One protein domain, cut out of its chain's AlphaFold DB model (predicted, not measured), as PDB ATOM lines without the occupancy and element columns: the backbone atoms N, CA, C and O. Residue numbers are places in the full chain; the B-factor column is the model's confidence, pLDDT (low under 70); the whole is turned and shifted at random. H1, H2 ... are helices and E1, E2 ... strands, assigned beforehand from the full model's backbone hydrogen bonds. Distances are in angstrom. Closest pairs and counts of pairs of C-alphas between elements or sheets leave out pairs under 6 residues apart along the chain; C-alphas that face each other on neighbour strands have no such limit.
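AT A GLANCE: This is residues 421 to 484 of the 494 residues of the protein "DNA phosphorothioation-dependent restriction protein DptH" of Escherichia coli (UniProt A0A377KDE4). A long two-strand hairpin, E4 and E5, lies along one side of the domain, and a small three-strand sheet, E1, E3 and E2, lies across the interior from it, with the short helix H1 at one end near both. Residues 437 to 450, a long stretch with no named element, lead from the small sheet to the hairpin and back, and within it residues 444 to 445 pair briefly with residues 468 to 469 of E4. The printed part has 64 residues, with one named helix and five named strands in the order E1, E2, E3, H1, E4, E5. The class is mostly strand, though under half of the residues are in named elements; the small sheet runs E1, E3, E2 and is mixed, and the hairpin is antiparallel. The whole is compact, with a radius of gyration of the C-alphas of 11.6 A, and only just elongated, spanning 33 by 22 by 20 A.

IN THESE COORDINATES: E1 is residues 424 to 426, and its C-alpha 424 is at (16.899, 5.217, 20.917). E2 is residues 434 to 436, and E3 is residues 451 to 453. H1 is residues 455 to 460. E4, residues 464 to 470, measures 20.0 A from first to last C-alpha and begins with C-alpha 464 at (14.028, 7.973, 32.148). E5, residues 473 to 480, is the longest strand at 23.6 A and ends with C-alpha 480 at (19.935, 12.664, 30.839).

HOW THE PARTS SIT: E3 is the inner strand of its sheet. E1 is antiparallel to it at 166 degrees, with N 425 and O 452 within hydrogen-bond range at 2.8 A. E2 is parallel to E3 at 25 degrees, with N 435 and O 451 at 2.8 A. H1 is not on this sheet, but only just, with 4 pairs of C-alphas within 10 A. The closest C-alphas of H1 and E4 are those of Ala 458 and Ile 464, 6.5 A apart; those of H1 and E2 are Thr 456 and Ile 436, 7.5 A apart. In H1 each O i to N i+4 pair is within hydrogen-bond range. E4 and E5 form a hairpin, antiparallel at 156 degrees, with N 468 and O 475 at 2.8 A and N 479 and O 464 at 2.9 A. Both are apart from E1, E2 and E3, and H1 is apart from E5.

THE WHOLE: The two C-alphas farthest apart, those of Asp 472 and Gly 483, are 34.7 A apart. The printed part has no cut. The link from E2 to E3, 14 residues, is long. The mean pLDDT of the printed part is 84.7, and residues 439 to 442 and 481 to 484 are under 70.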
ATOM      1  N   GLU A 421      21.007  12.936  23.145       80.25
ATOM      2  CA  GLU A 421      19.818  13.599  22.586       80.25
ATOM      3  C   GLU A 421      18.870  12.606  21.904       80.25
ATOM      4  O   GLU A 421      17.666  12.838  21.868       80.25
ATOM      5  N   ASP A 422      19.410  11.500  21.386       84.75
ATOM      6  CA  ASP A 422      18.623  10.467  20.716       84.75
ATOM      7  C   ASP A 422      17.729   9.723  21.710       84.75
ATOM      8  O   ASP A 422      18.159   9.395  22.819       84.75
ATOM      9  N   ASN A 423      16.516   9.382  21.270       88.75
ATOM     10  CA  ASN A 423      15.543   8.629  22.062       88.75
ATOM     11  C   ASN A 423      15.632   7.107  21.868       88.75
ATOM     12  O   ASN A 423      14.745   6.372  22.302       88.75
ATOM     13  N   GLU A 424      16.679   6.632  21.194       90.38
ATOM     14  CA  GLU A 424      16.899   5.217  20.917       90.38
ATOM     15  C   GLU A 424      18.282   4.779  21.399       90.38
ATOM     16  O   GLU A 424      19.287   5.451  21.165       90.38
ATOM     17  N   LEU A 425      18.333   3.623  22.057       91.44
ATOM     18  CA  LEU A 425      19.562   2.966  22.479       91.44
ATOM     19  C   LEU A 425      19.643   1.580  21.851       91.44
ATOM     20  O   LEU A 425      18.742   0.756  22.022       91.44
ATOM     21  N   ARG A 426      20.754   1.287  21.171       92.62
ATOM     22  CA  ARG A 426      21.031  -0.072  20.701       92.62
ATOM     23  C   ARG A 426      21.542  -0.930  21.858       92.62
ATOM     24  O   ARG A 426      22.469  -0.528  22.553       92.62
ATOM     25  N   ILE A 427      20.961  -2.116  22.033       92.25
ATOM     26  CA  ILE A 427      21.266  -3.043  23.140       92.25
ATOM     27  C   ILE A 427      21.666  -4.454  22.680       92.25
ATOM     28  O   ILE A 427      21.975  -5.302  23.515       92.25
ATOM     29  N   ALA A 428      21.735  -4.694  21.367       89.88
ATOM     30  CA  ALA A 428      22.300  -5.909  20.781       89.88
ATOM     31  C   ALA A 428      23.085  -5.607  19.491       89.88
ATOM     32  O   ALA A 428      22.791  -4.649  18.770       89.88
ATOM     33  N   GLU A 429      24.059  -6.459  19.165       87.81
ATOM     34  CA  GLU A 429      24.869  -6.339  17.943       87.81
ATOM     35  C   GLU A 429      23.990  -6.400  16.681       87.81
ATOM     36  O   GLU A 429      24.083  -5.557  15.785       87.81
ATOM     37  N   SER A 430      23.055  -7.351  16.634       84.62
ATOM     38  CA  SER A 430      22.183  -7.609  15.486       84.62
ATOM     39  C   SER A 430      20.714  -7.751  15.900       84.62
ATOM     40  O   SER A 430      20.398  -7.930  17.072       84.62
ATOM     41  N   GLY A 431      19.811  -7.628  14.925       87.19
ATOM     42  CA  GLY A 431      18.362  -7.618  15.142       87.19
ATOM     43  C   GLY A 431      17.725  -6.241  14.938       87.19
ATOM     44  O   GLY A 431      18.412  -5.225  14.812       87.19
ATOM     45  N   SER A 432      16.395  -6.235  14.853       87.81
ATOM     46  CA  SER A 432      15.571  -5.044  14.592       87.81
ATOM     47  C   SER A 432      14.373  -4.912  15.534       87.81
ATOM     48  O   SER A 432      13.565  -4.006  15.360       87.81
ATOM     49  N   GLN A 433      14.222  -5.824  16.498       92.06
ATOM     50  CA  GLN A 433      13.115  -5.774  17.448       92.06
ATOM     51  C   GLN A 433      13.322  -4.597  18.409       92.06
ATOM     52  O   GLN A 433      14.374  -4.495  19.045       92.06
ATOM     53  N   VAL A 434      12.322  -3.723  18.507       90.56
ATOM     54  CA  VAL A 434      12.359  -2.512  19.337       90.56
ATOM     55  C   VAL A 434      11.466  -2.704  20.559       90.56
ATOM     56  O   VAL A 434      10.313  -3.111  20.427       90.56
ATOM     57  N   CYS A 435      11.998  -2.411  21.743       90.44
ATOM     58  CA  CYS A 435      11.227  -2.251  22.968       90.44
ATOM     59  C   CYS A 435      10.836  -0.775  23.095       90.44
ATOM     60  O   CYS A 435      11.719   0.080  23.153       90.44
ATOM     61  N   ILE A 436       9.537  -0.472  23.106       88.75
ATOM     62  CA  ILE A 436       9.037   0.887  23.351       88.75
ATOM     63  C   ILE A 436       8.850   1.040  24.853       88.75
ATOM     64  O   ILE A 436       8.054   0.303  25.425       88.75
ATOM     65  N   LEU A 437       9.574   1.975  25.462       86.19
ATOM     66  CA  LEU A 437       9.589   2.234  26.894       86.19
ATOM     67  C   LEU A 437       8.407   3.107  27.327       86.19
ATOM     68  O   LEU A 437       8.258   4.231  26.844       86.19
ATOM     69  N   ASP A 438       7.600   2.591  28.250       80.00
ATOM     70  CA  ASP A 438       6.493   3.286  28.914       80.00
ATOM     71  C   ASP A 438       6.603   3.163  30.451       80.00
ATOM     72  O   ASP A 438       7.550   2.566  30.965       80.00
ATOM     73  N   GLU A 439       5.673   3.772  31.197       66.88
ATOM     74  CA  GLU A 439       5.679   3.770  32.672       66.88
ATOM     75  C   GLU A 439       5.474   2.374  33.302       66.88
ATOM     76  O   GLU A 439       5.768   2.196  34.486       66.88
ATOM     77  N   GLU A 440       4.985   1.382  32.547       61.47
ATOM     78  CA  GLU A 440       4.713   0.021  33.035       61.47
ATOM     79  C   GLU A 440       5.845  -0.969  32.719       61.47
ATOM     80  O   GLU A 440       5.859  -2.092  33.240       61.47
ATOM     81  N   ASN A 441       6.819  -0.569  31.901       62.03
ATOM     82  CA  ASN A 441       7.893  -1.456  31.492       62.03
ATOM     83  C   ASN A 441       8.869  -1.781  32.629       62.03
ATOM     84  O   ASN A 441       9.524  -0.919  33.214       62.03
ATOM     85  N   GLY A 442       8.979  -3.083  32.902       66.62
ATOM     86  CA  GLY A 442       9.971  -3.668  33.796       66.62
ATOM     87  C   GLY A 442      11.337  -3.869  33.130       66.62
ATOM     88  O   GLY A 442      11.818  -3.053  32.346       66.62
ATOM     89  N   ASP A 443      11.981  -4.979  33.473       85.50
ATOM     90  CA  ASP A 443      13.310  -5.345  32.985       85.50
ATOM     91  C   ASP A 443      13.295  -5.739  31.487       85.50
ATOM     92  O   ASP A 443      12.476  -6.550  31.055       85.50
ATOM     93  N   ILE A 444      14.217  -5.185  30.691       89.81
ATOM     94  CA  ILE A 444      14.317  -5.401  29.237       89.81
ATOM     95  C   ILE A 444      15.320  -6.515  28.946       89.81
ATOM     96  O   ILE A 444      16.514  -6.372  29.204       89.81
ATOM     97  N   ASP A 445      14.853  -7.612  28.358       88.62
ATOM     98  CA  ASP A 445      15.708  -8.742  27.995       88.62
ATOM     99  C   ASP A 445      16.485  -8.487  26.688       88.62
ATOM    100  O   ASP A 445      15.901  -8.324  25.610       88.62
ATOM    101  N   CYS A 446      17.817  -8.513  26.787       88.31
ATOM    102  CA  CYS A 446      18.746  -8.306  25.674       88.31
ATOM    103  C   CYS A 446      18.689  -9.421  24.614       88.31
ATOM    104  O   CYS A 446      19.184  -9.229  23.506       88.31
ATOM    105  N   GLN A 447      18.111 -10.587  24.924       86.38
ATOM    106  CA  GLN A 447      17.924 -11.666  23.946       86.38
ATOM    107  C   GLN A 447      16.720 -11.427  23.028       86.38
ATOM    108  O   GLN A 447      16.685 -11.938  21.909       86.38
ATOM    109  N   HIS A 448      15.731 -10.664  23.498       87.19
ATOM    110  CA  HIS A 448      14.471 -10.439  22.789       87.19
ATOM    111  C   HIS A 448      14.464  -9.132  21.991       87.19
ATOM    112  O   HIS A 448      13.846  -9.065  20.927       87.19
ATOM    113  N   TYR A 449      15.150  -8.100  22.486       91.56
ATOM    114  CA  TYR A 449      15.144  -6.761  21.903       91.56
ATOM    115  C   TYR A 449      16.543  -6.325  21.479       91.56
ATOM    116  O   TYR A 449      17.521  -6.557  22.182       91.56
ATOM    117  N   ALA A 450      16.629  -5.655  20.330       91.56
ATOM    118  CA  ALA A 450      17.874  -5.103  19.801       91.56
ATOM    119  C   ALA A 450      17.983  -3.587  20.005       91.56
ATOM    120  O   ALA A 450      19.093  -3.054  20.075       91.56
ATOM    121  N   LEU A 451      16.845  -2.894  20.108       92.31
ATOM    122  CA  LEU A 451      16.777  -1.465  20.395       92.31
ATOM    123  C   LEU A 451      15.783  -1.180  21.514       92.31
ATOM    124  O   LEU A 451      14.772  -1.867  21.659       92.31
ATOM    125  N   VAL A 452      16.061  -0.120  22.256       92.38
ATOM    126  CA  VAL A 452      15.172   0.464  23.253       92.38
ATOM    127  C   VAL A 452      14.831   1.872  22.798       92.38
ATOM    128  O   VAL A 452      15.723   2.711  22.721       92.38
ATOM    129  N   ASN A 453      13.563   2.127  22.494       91.44
ATOM    130  CA  ASN A 453      13.052   3.457  22.190       91.44
ATOM    131  C   ASN A 453      12.324   3.991  23.426       91.44
ATOM    132  O   ASN A 453      11.370   3.378  23.892       91.44
ATOM    133  N   PHE A 454      12.774   5.120  23.959       89.94
ATOM    134  CA  PHE A 454      12.229   5.747  25.164       89.94
ATOM    135  C   PHE A 454      11.599   7.120  24.882       89.94
ATOM    136  O   PHE A 454      11.424   7.918  25.800       89.94
ATOM    137  N   GLU A 455      11.220   7.399  23.630       87.88
ATOM    138  CA  GLU A 455      10.597   8.664  23.215       87.88
ATOM    139  C   GLU A 455       9.282   8.938  23.957       87.88
ATOM    140  O   GLU A 455       9.027  10.062  24.389       87.88
ATOM    141  N   THR A 456       8.454   7.908  24.148       84.88
ATOM    142  CA  THR A 456       7.193   8.030  24.893       84.88
ATOM    143  C   THR A 456       7.454   8.499  26.321       84.88
ATOM    144  O   THR A 456       6.868   9.492  26.755       84.88
ATOM    145  N   LEU A 457       8.381   7.840  27.024       84.56
ATOM    146  CA  LEU A 457       8.721   8.187  28.400       84.56
ATOM    147  C   LEU A 457       9.413   9.554  28.495       84.56
ATOM    148  O   LEU A 457       9.114  10.313  29.410       84.56
ATOM    149  N   ALA A 458      10.259   9.914  27.526       83.88
ATOM    150  CA  ALA A 458      10.911  11.225  27.463       83.88
ATOM    151  C   ALA A 458       9.919  12.395  27.353       83.88
ATOM    152  O   ALA A 458      10.189  13.488  27.844       83.88
ATOM    153  N   ASN A 459       8.764  12.173  26.719       82.81
ATOM    154  CA  ASN A 459       7.697  13.170  26.614       82.81
ATOM    155  C   ASN A 459       6.810  13.250  27.871       82.81
ATOM    156  O   ASN A 459       6.087  14.232  28.045       82.81
ATOM    157  N   GLN A 460       6.821  12.216  28.715       80.81
ATOM    158  CA  GLN A 460       5.931  12.076  29.872       80.81
ATOM    159  C   GLN A 460       6.635  12.358  31.206       80.81
ATOM    160  O   GLN A 460       6.001  12.844  32.142       80.81
ATOM    161  N   SER A 461       7.939  12.089  31.287       78.25
ATOM    162  CA  SER A 461       8.733  12.146  32.511       78.25
ATOM    163  C   SER A 461      10.086  12.815  32.272       78.25
ATOM    164  O   SER A 461      10.774  12.542  31.292       78.25
ATOM    165  N   ASP A 462      10.516  13.630  33.238       73.94
ATOM    166  CA  ASP A 462      11.875  14.188  33.292       73.94
ATOM    167  C   ASP A 462      12.936  13.135  33.681       73.94
ATOM    168  O   ASP A 462      14.138  13.395  33.603       73.94
ATOM    169  N   LEU A 463      12.502  11.959  34.148       81.44
ATOM    170  CA  LEU A 463      13.354  10.856  34.579       81.44
ATOM    171  C   LEU A 463      13.073   9.612  33.734       81.44
ATOM    172  O   LEU A 463      11.981   9.047  33.794       81.44
ATOM    173  N   ILE A 464      14.089   9.161  33.003       88.38
ATOM    174  CA  ILE A 464      14.028   7.973  32.148       88.38
ATOM    175  C   ILE A 464      14.993   6.945  32.724       88.38
ATOM    176  O   ILE A 464      16.212   7.103  32.618       88.38
ATOM    177  N   GLN A 465      14.451   5.904  33.351       89.81
ATOM    178  CA  GLN A 465      15.228   4.826  33.958       89.81
ATOM    179  C   GLN A 465      14.706   3.473  33.512       89.81
ATOM    180  O   GLN A 465      13.501   3.256  33.455       89.81
ATOM    181  N   PHE A 466      15.623   2.557  33.227       91.75
ATOM    182  CA  PHE A 466      15.288   1.189  32.851       91.75
ATOM    183  C   PHE A 466      16.429   0.237  33.178       91.75
ATOM    184  O   PHE A 466      17.529   0.649  33.550       91.75
ATOM    185  N   LYS A 467      16.167  -1.061  33.058       93.06
ATOM    186  CA  LYS A 467      17.141  -2.114  33.328       93.06
ATOM    187  C   LYS A 467      17.258  -3.027  32.130       93.06
ATOM    188  O   LYS A 467      16.252  -3.433  31.563       93.06
ATOM    189  N   LEU A 468      18.491  -3.359  31.776       93.75
ATOM    190  CA  LEU A 468      18.794  -4.404  30.815       93.75
ATOM    191  C   LEU A 468      19.091  -5.691  31.573       93.75
ATOM    192  O   LEU A 468      19.902  -5.686  32.499       93.75
ATOM    193  N   VAL A 469      18.468  -6.787  31.162       93.00
ATOM    194  CA  VAL A 469      18.702  -8.128  31.696       93.00
ATOM    195  C   VAL A 469      19.322  -8.998  30.615       93.00
ATOM    196  O   VAL A 469      18.915  -8.965  29.455       93.00
ATOM    197  N   SER A 470      20.350  -9.745  31.003       90.12
ATOM    198  CA  SER A 470      21.054 -10.696  30.146       90.12
ATOM    199  C   SER A 470      21.424 -11.915  30.985       90.12
ATOM    200  O   SER A 470      22.378 -11.890  31.773       90.12
ATOM    201  N   GLY A 471      20.611 -12.969  30.866       86.06
ATOM    202  CA  GLY A 471      20.655 -14.123  31.767       86.06
ATOM    203  C   GLY A 471      20.295 -13.724  33.201       86.06
ATOM    204  O   GLY A 471      19.274 -13.081  33.424       86.06
ATOM    205  N   ASP A 472      21.152 -14.072  34.162       84.88
ATOM    206  CA  ASP A 472      20.942 -13.776  35.589       84.88
ATOM    207  C   ASP A 472      21.444 -12.385  36.017       84.88
ATOM    208  O   ASP A 472      21.297 -11.999  37.178       84.88
ATOM    209  N   SER A 473      22.060 -11.617  35.113       89.56
ATOM    210  CA  SER A 473      22.597 -10.296  35.445       89.56
ATOM    211  C   SER A 473      21.716  -9.168  34.928       89.56
ATOM    212  O   SER A 473      21.115  -9.246  33.857       89.56
ATOM    213  N   CYS A 474      21.719  -8.073  35.683       92.38
ATOM    214  CA  CYS A 474      20.939  -6.878  35.414       92.38
ATOM    215  C   CYS A 474      21.844  -5.643  35.441       92.38
ATOM    216  O   CYS A 474      22.687  -5.505  36.331       92.38
ATOM    217  N   LEU A 475      21.626  -4.714  34.515       94.00
ATOM    218  CA  LEU A 475      22.344  -3.448  34.428       94.00
ATOM    219  C   LEU A 475      21.349  -2.291  34.321       94.00
ATOM    220  O   LEU A 475      20.544  -2.244  33.397       94.00
ATOM    221  N   ALA A 476      21.386  -1.371  35.284       94.19
ATOM    222  CA  ALA A 476      20.480  -0.226  35.322       94.19
ATOM    223  C   ALA A 476      21.021   0.953  34.503       94.19
ATOM    224  O   ALA A 476      22.212   1.272  34.564       94.19
ATOM    225  N   PHE A 477      20.122   1.623  33.791       93.50
ATOM    226  CA  PHE A 477      20.382   2.785  32.954       93.50
ATOM    227  C   PHE A 477      19.505   3.966  33.366       93.50
ATOM    228  O   PHE A 477      18.365   3.801  33.798       93.50
ATOM    229  N   ASN A 478      20.054   5.163  33.195       92.94
ATOM    230  CA  ASN A 478      19.385   6.444  33.358       92.94
ATOM    231  C   ASN A 478      19.722   7.326  32.149       92.94
ATOM    232  O   ASN A 478      20.880   7.365  31.739       92.94
ATOM    233  N   ILE A 479      18.755   8.040  31.579       90.38
ATOM    234  CA  ILE A 479      19.004   8.965  30.463       90.38
ATOM    235  C   ILE A 479      18.922  10.408  30.964       90.38
ATOM    236  O   ILE A 479      17.981  10.785  31.658       90.38
ATOM    237  N   GLU A 480      19.912  11.222  30.603       87.44
ATOM    238  CA  GLU A 480      19.935  12.664  30.839       87.44
ATOM    239  C   GLU A 480      20.038  13.416  29.509       87.44
ATOM    240  O   GLU A 480      20.985  13.220  28.745       87.44
ATOM    241  N   GLY A 481      19.095  14.329  29.261       69.94
ATOM    242  CA  GLY A 481      19.155  15.228  28.109       69.94
ATOM    243  C   GLY A 481      20.277  16.283  28.212       69.94
ATOM    244  O   GLY A 481      20.808  16.543  29.301       69.94
ATOM    245  N   PRO A 482      20.597  16.982  27.105       53.16
ATOM    246  CA  PRO A 482      21.763  17.872  26.953       53.16
ATOM    247  C   PRO A 482      21.792  19.128  27.862       53.16
ATOM    248  O   PRO A 482      22.717  19.935  27.786       53.16
ATOM    249  N   GLY A 483      20.817  19.318  28.759       45.56
ATOM    250  CA  GLY A 483      20.723  20.464  29.677       45.56
ATOM    251  C   GLY A 483      21.005  20.175  31.160       45.56
ATOM    252  O   GLY A 483      21.105  21.121  31.947       45.56
ATOM    253  N   ALA A 484      21.134  18.909  31.571       48.91
ATOM    254  CA  ALA A 484      21.205  18.538  32.991       48.91
ATOM    255  C   ALA A 484      22.492  19.021  33.697       48.91
ATOM    256  O   ALA A 484      22.450  19.393  34.872       48.91
TER     257      ALA A 484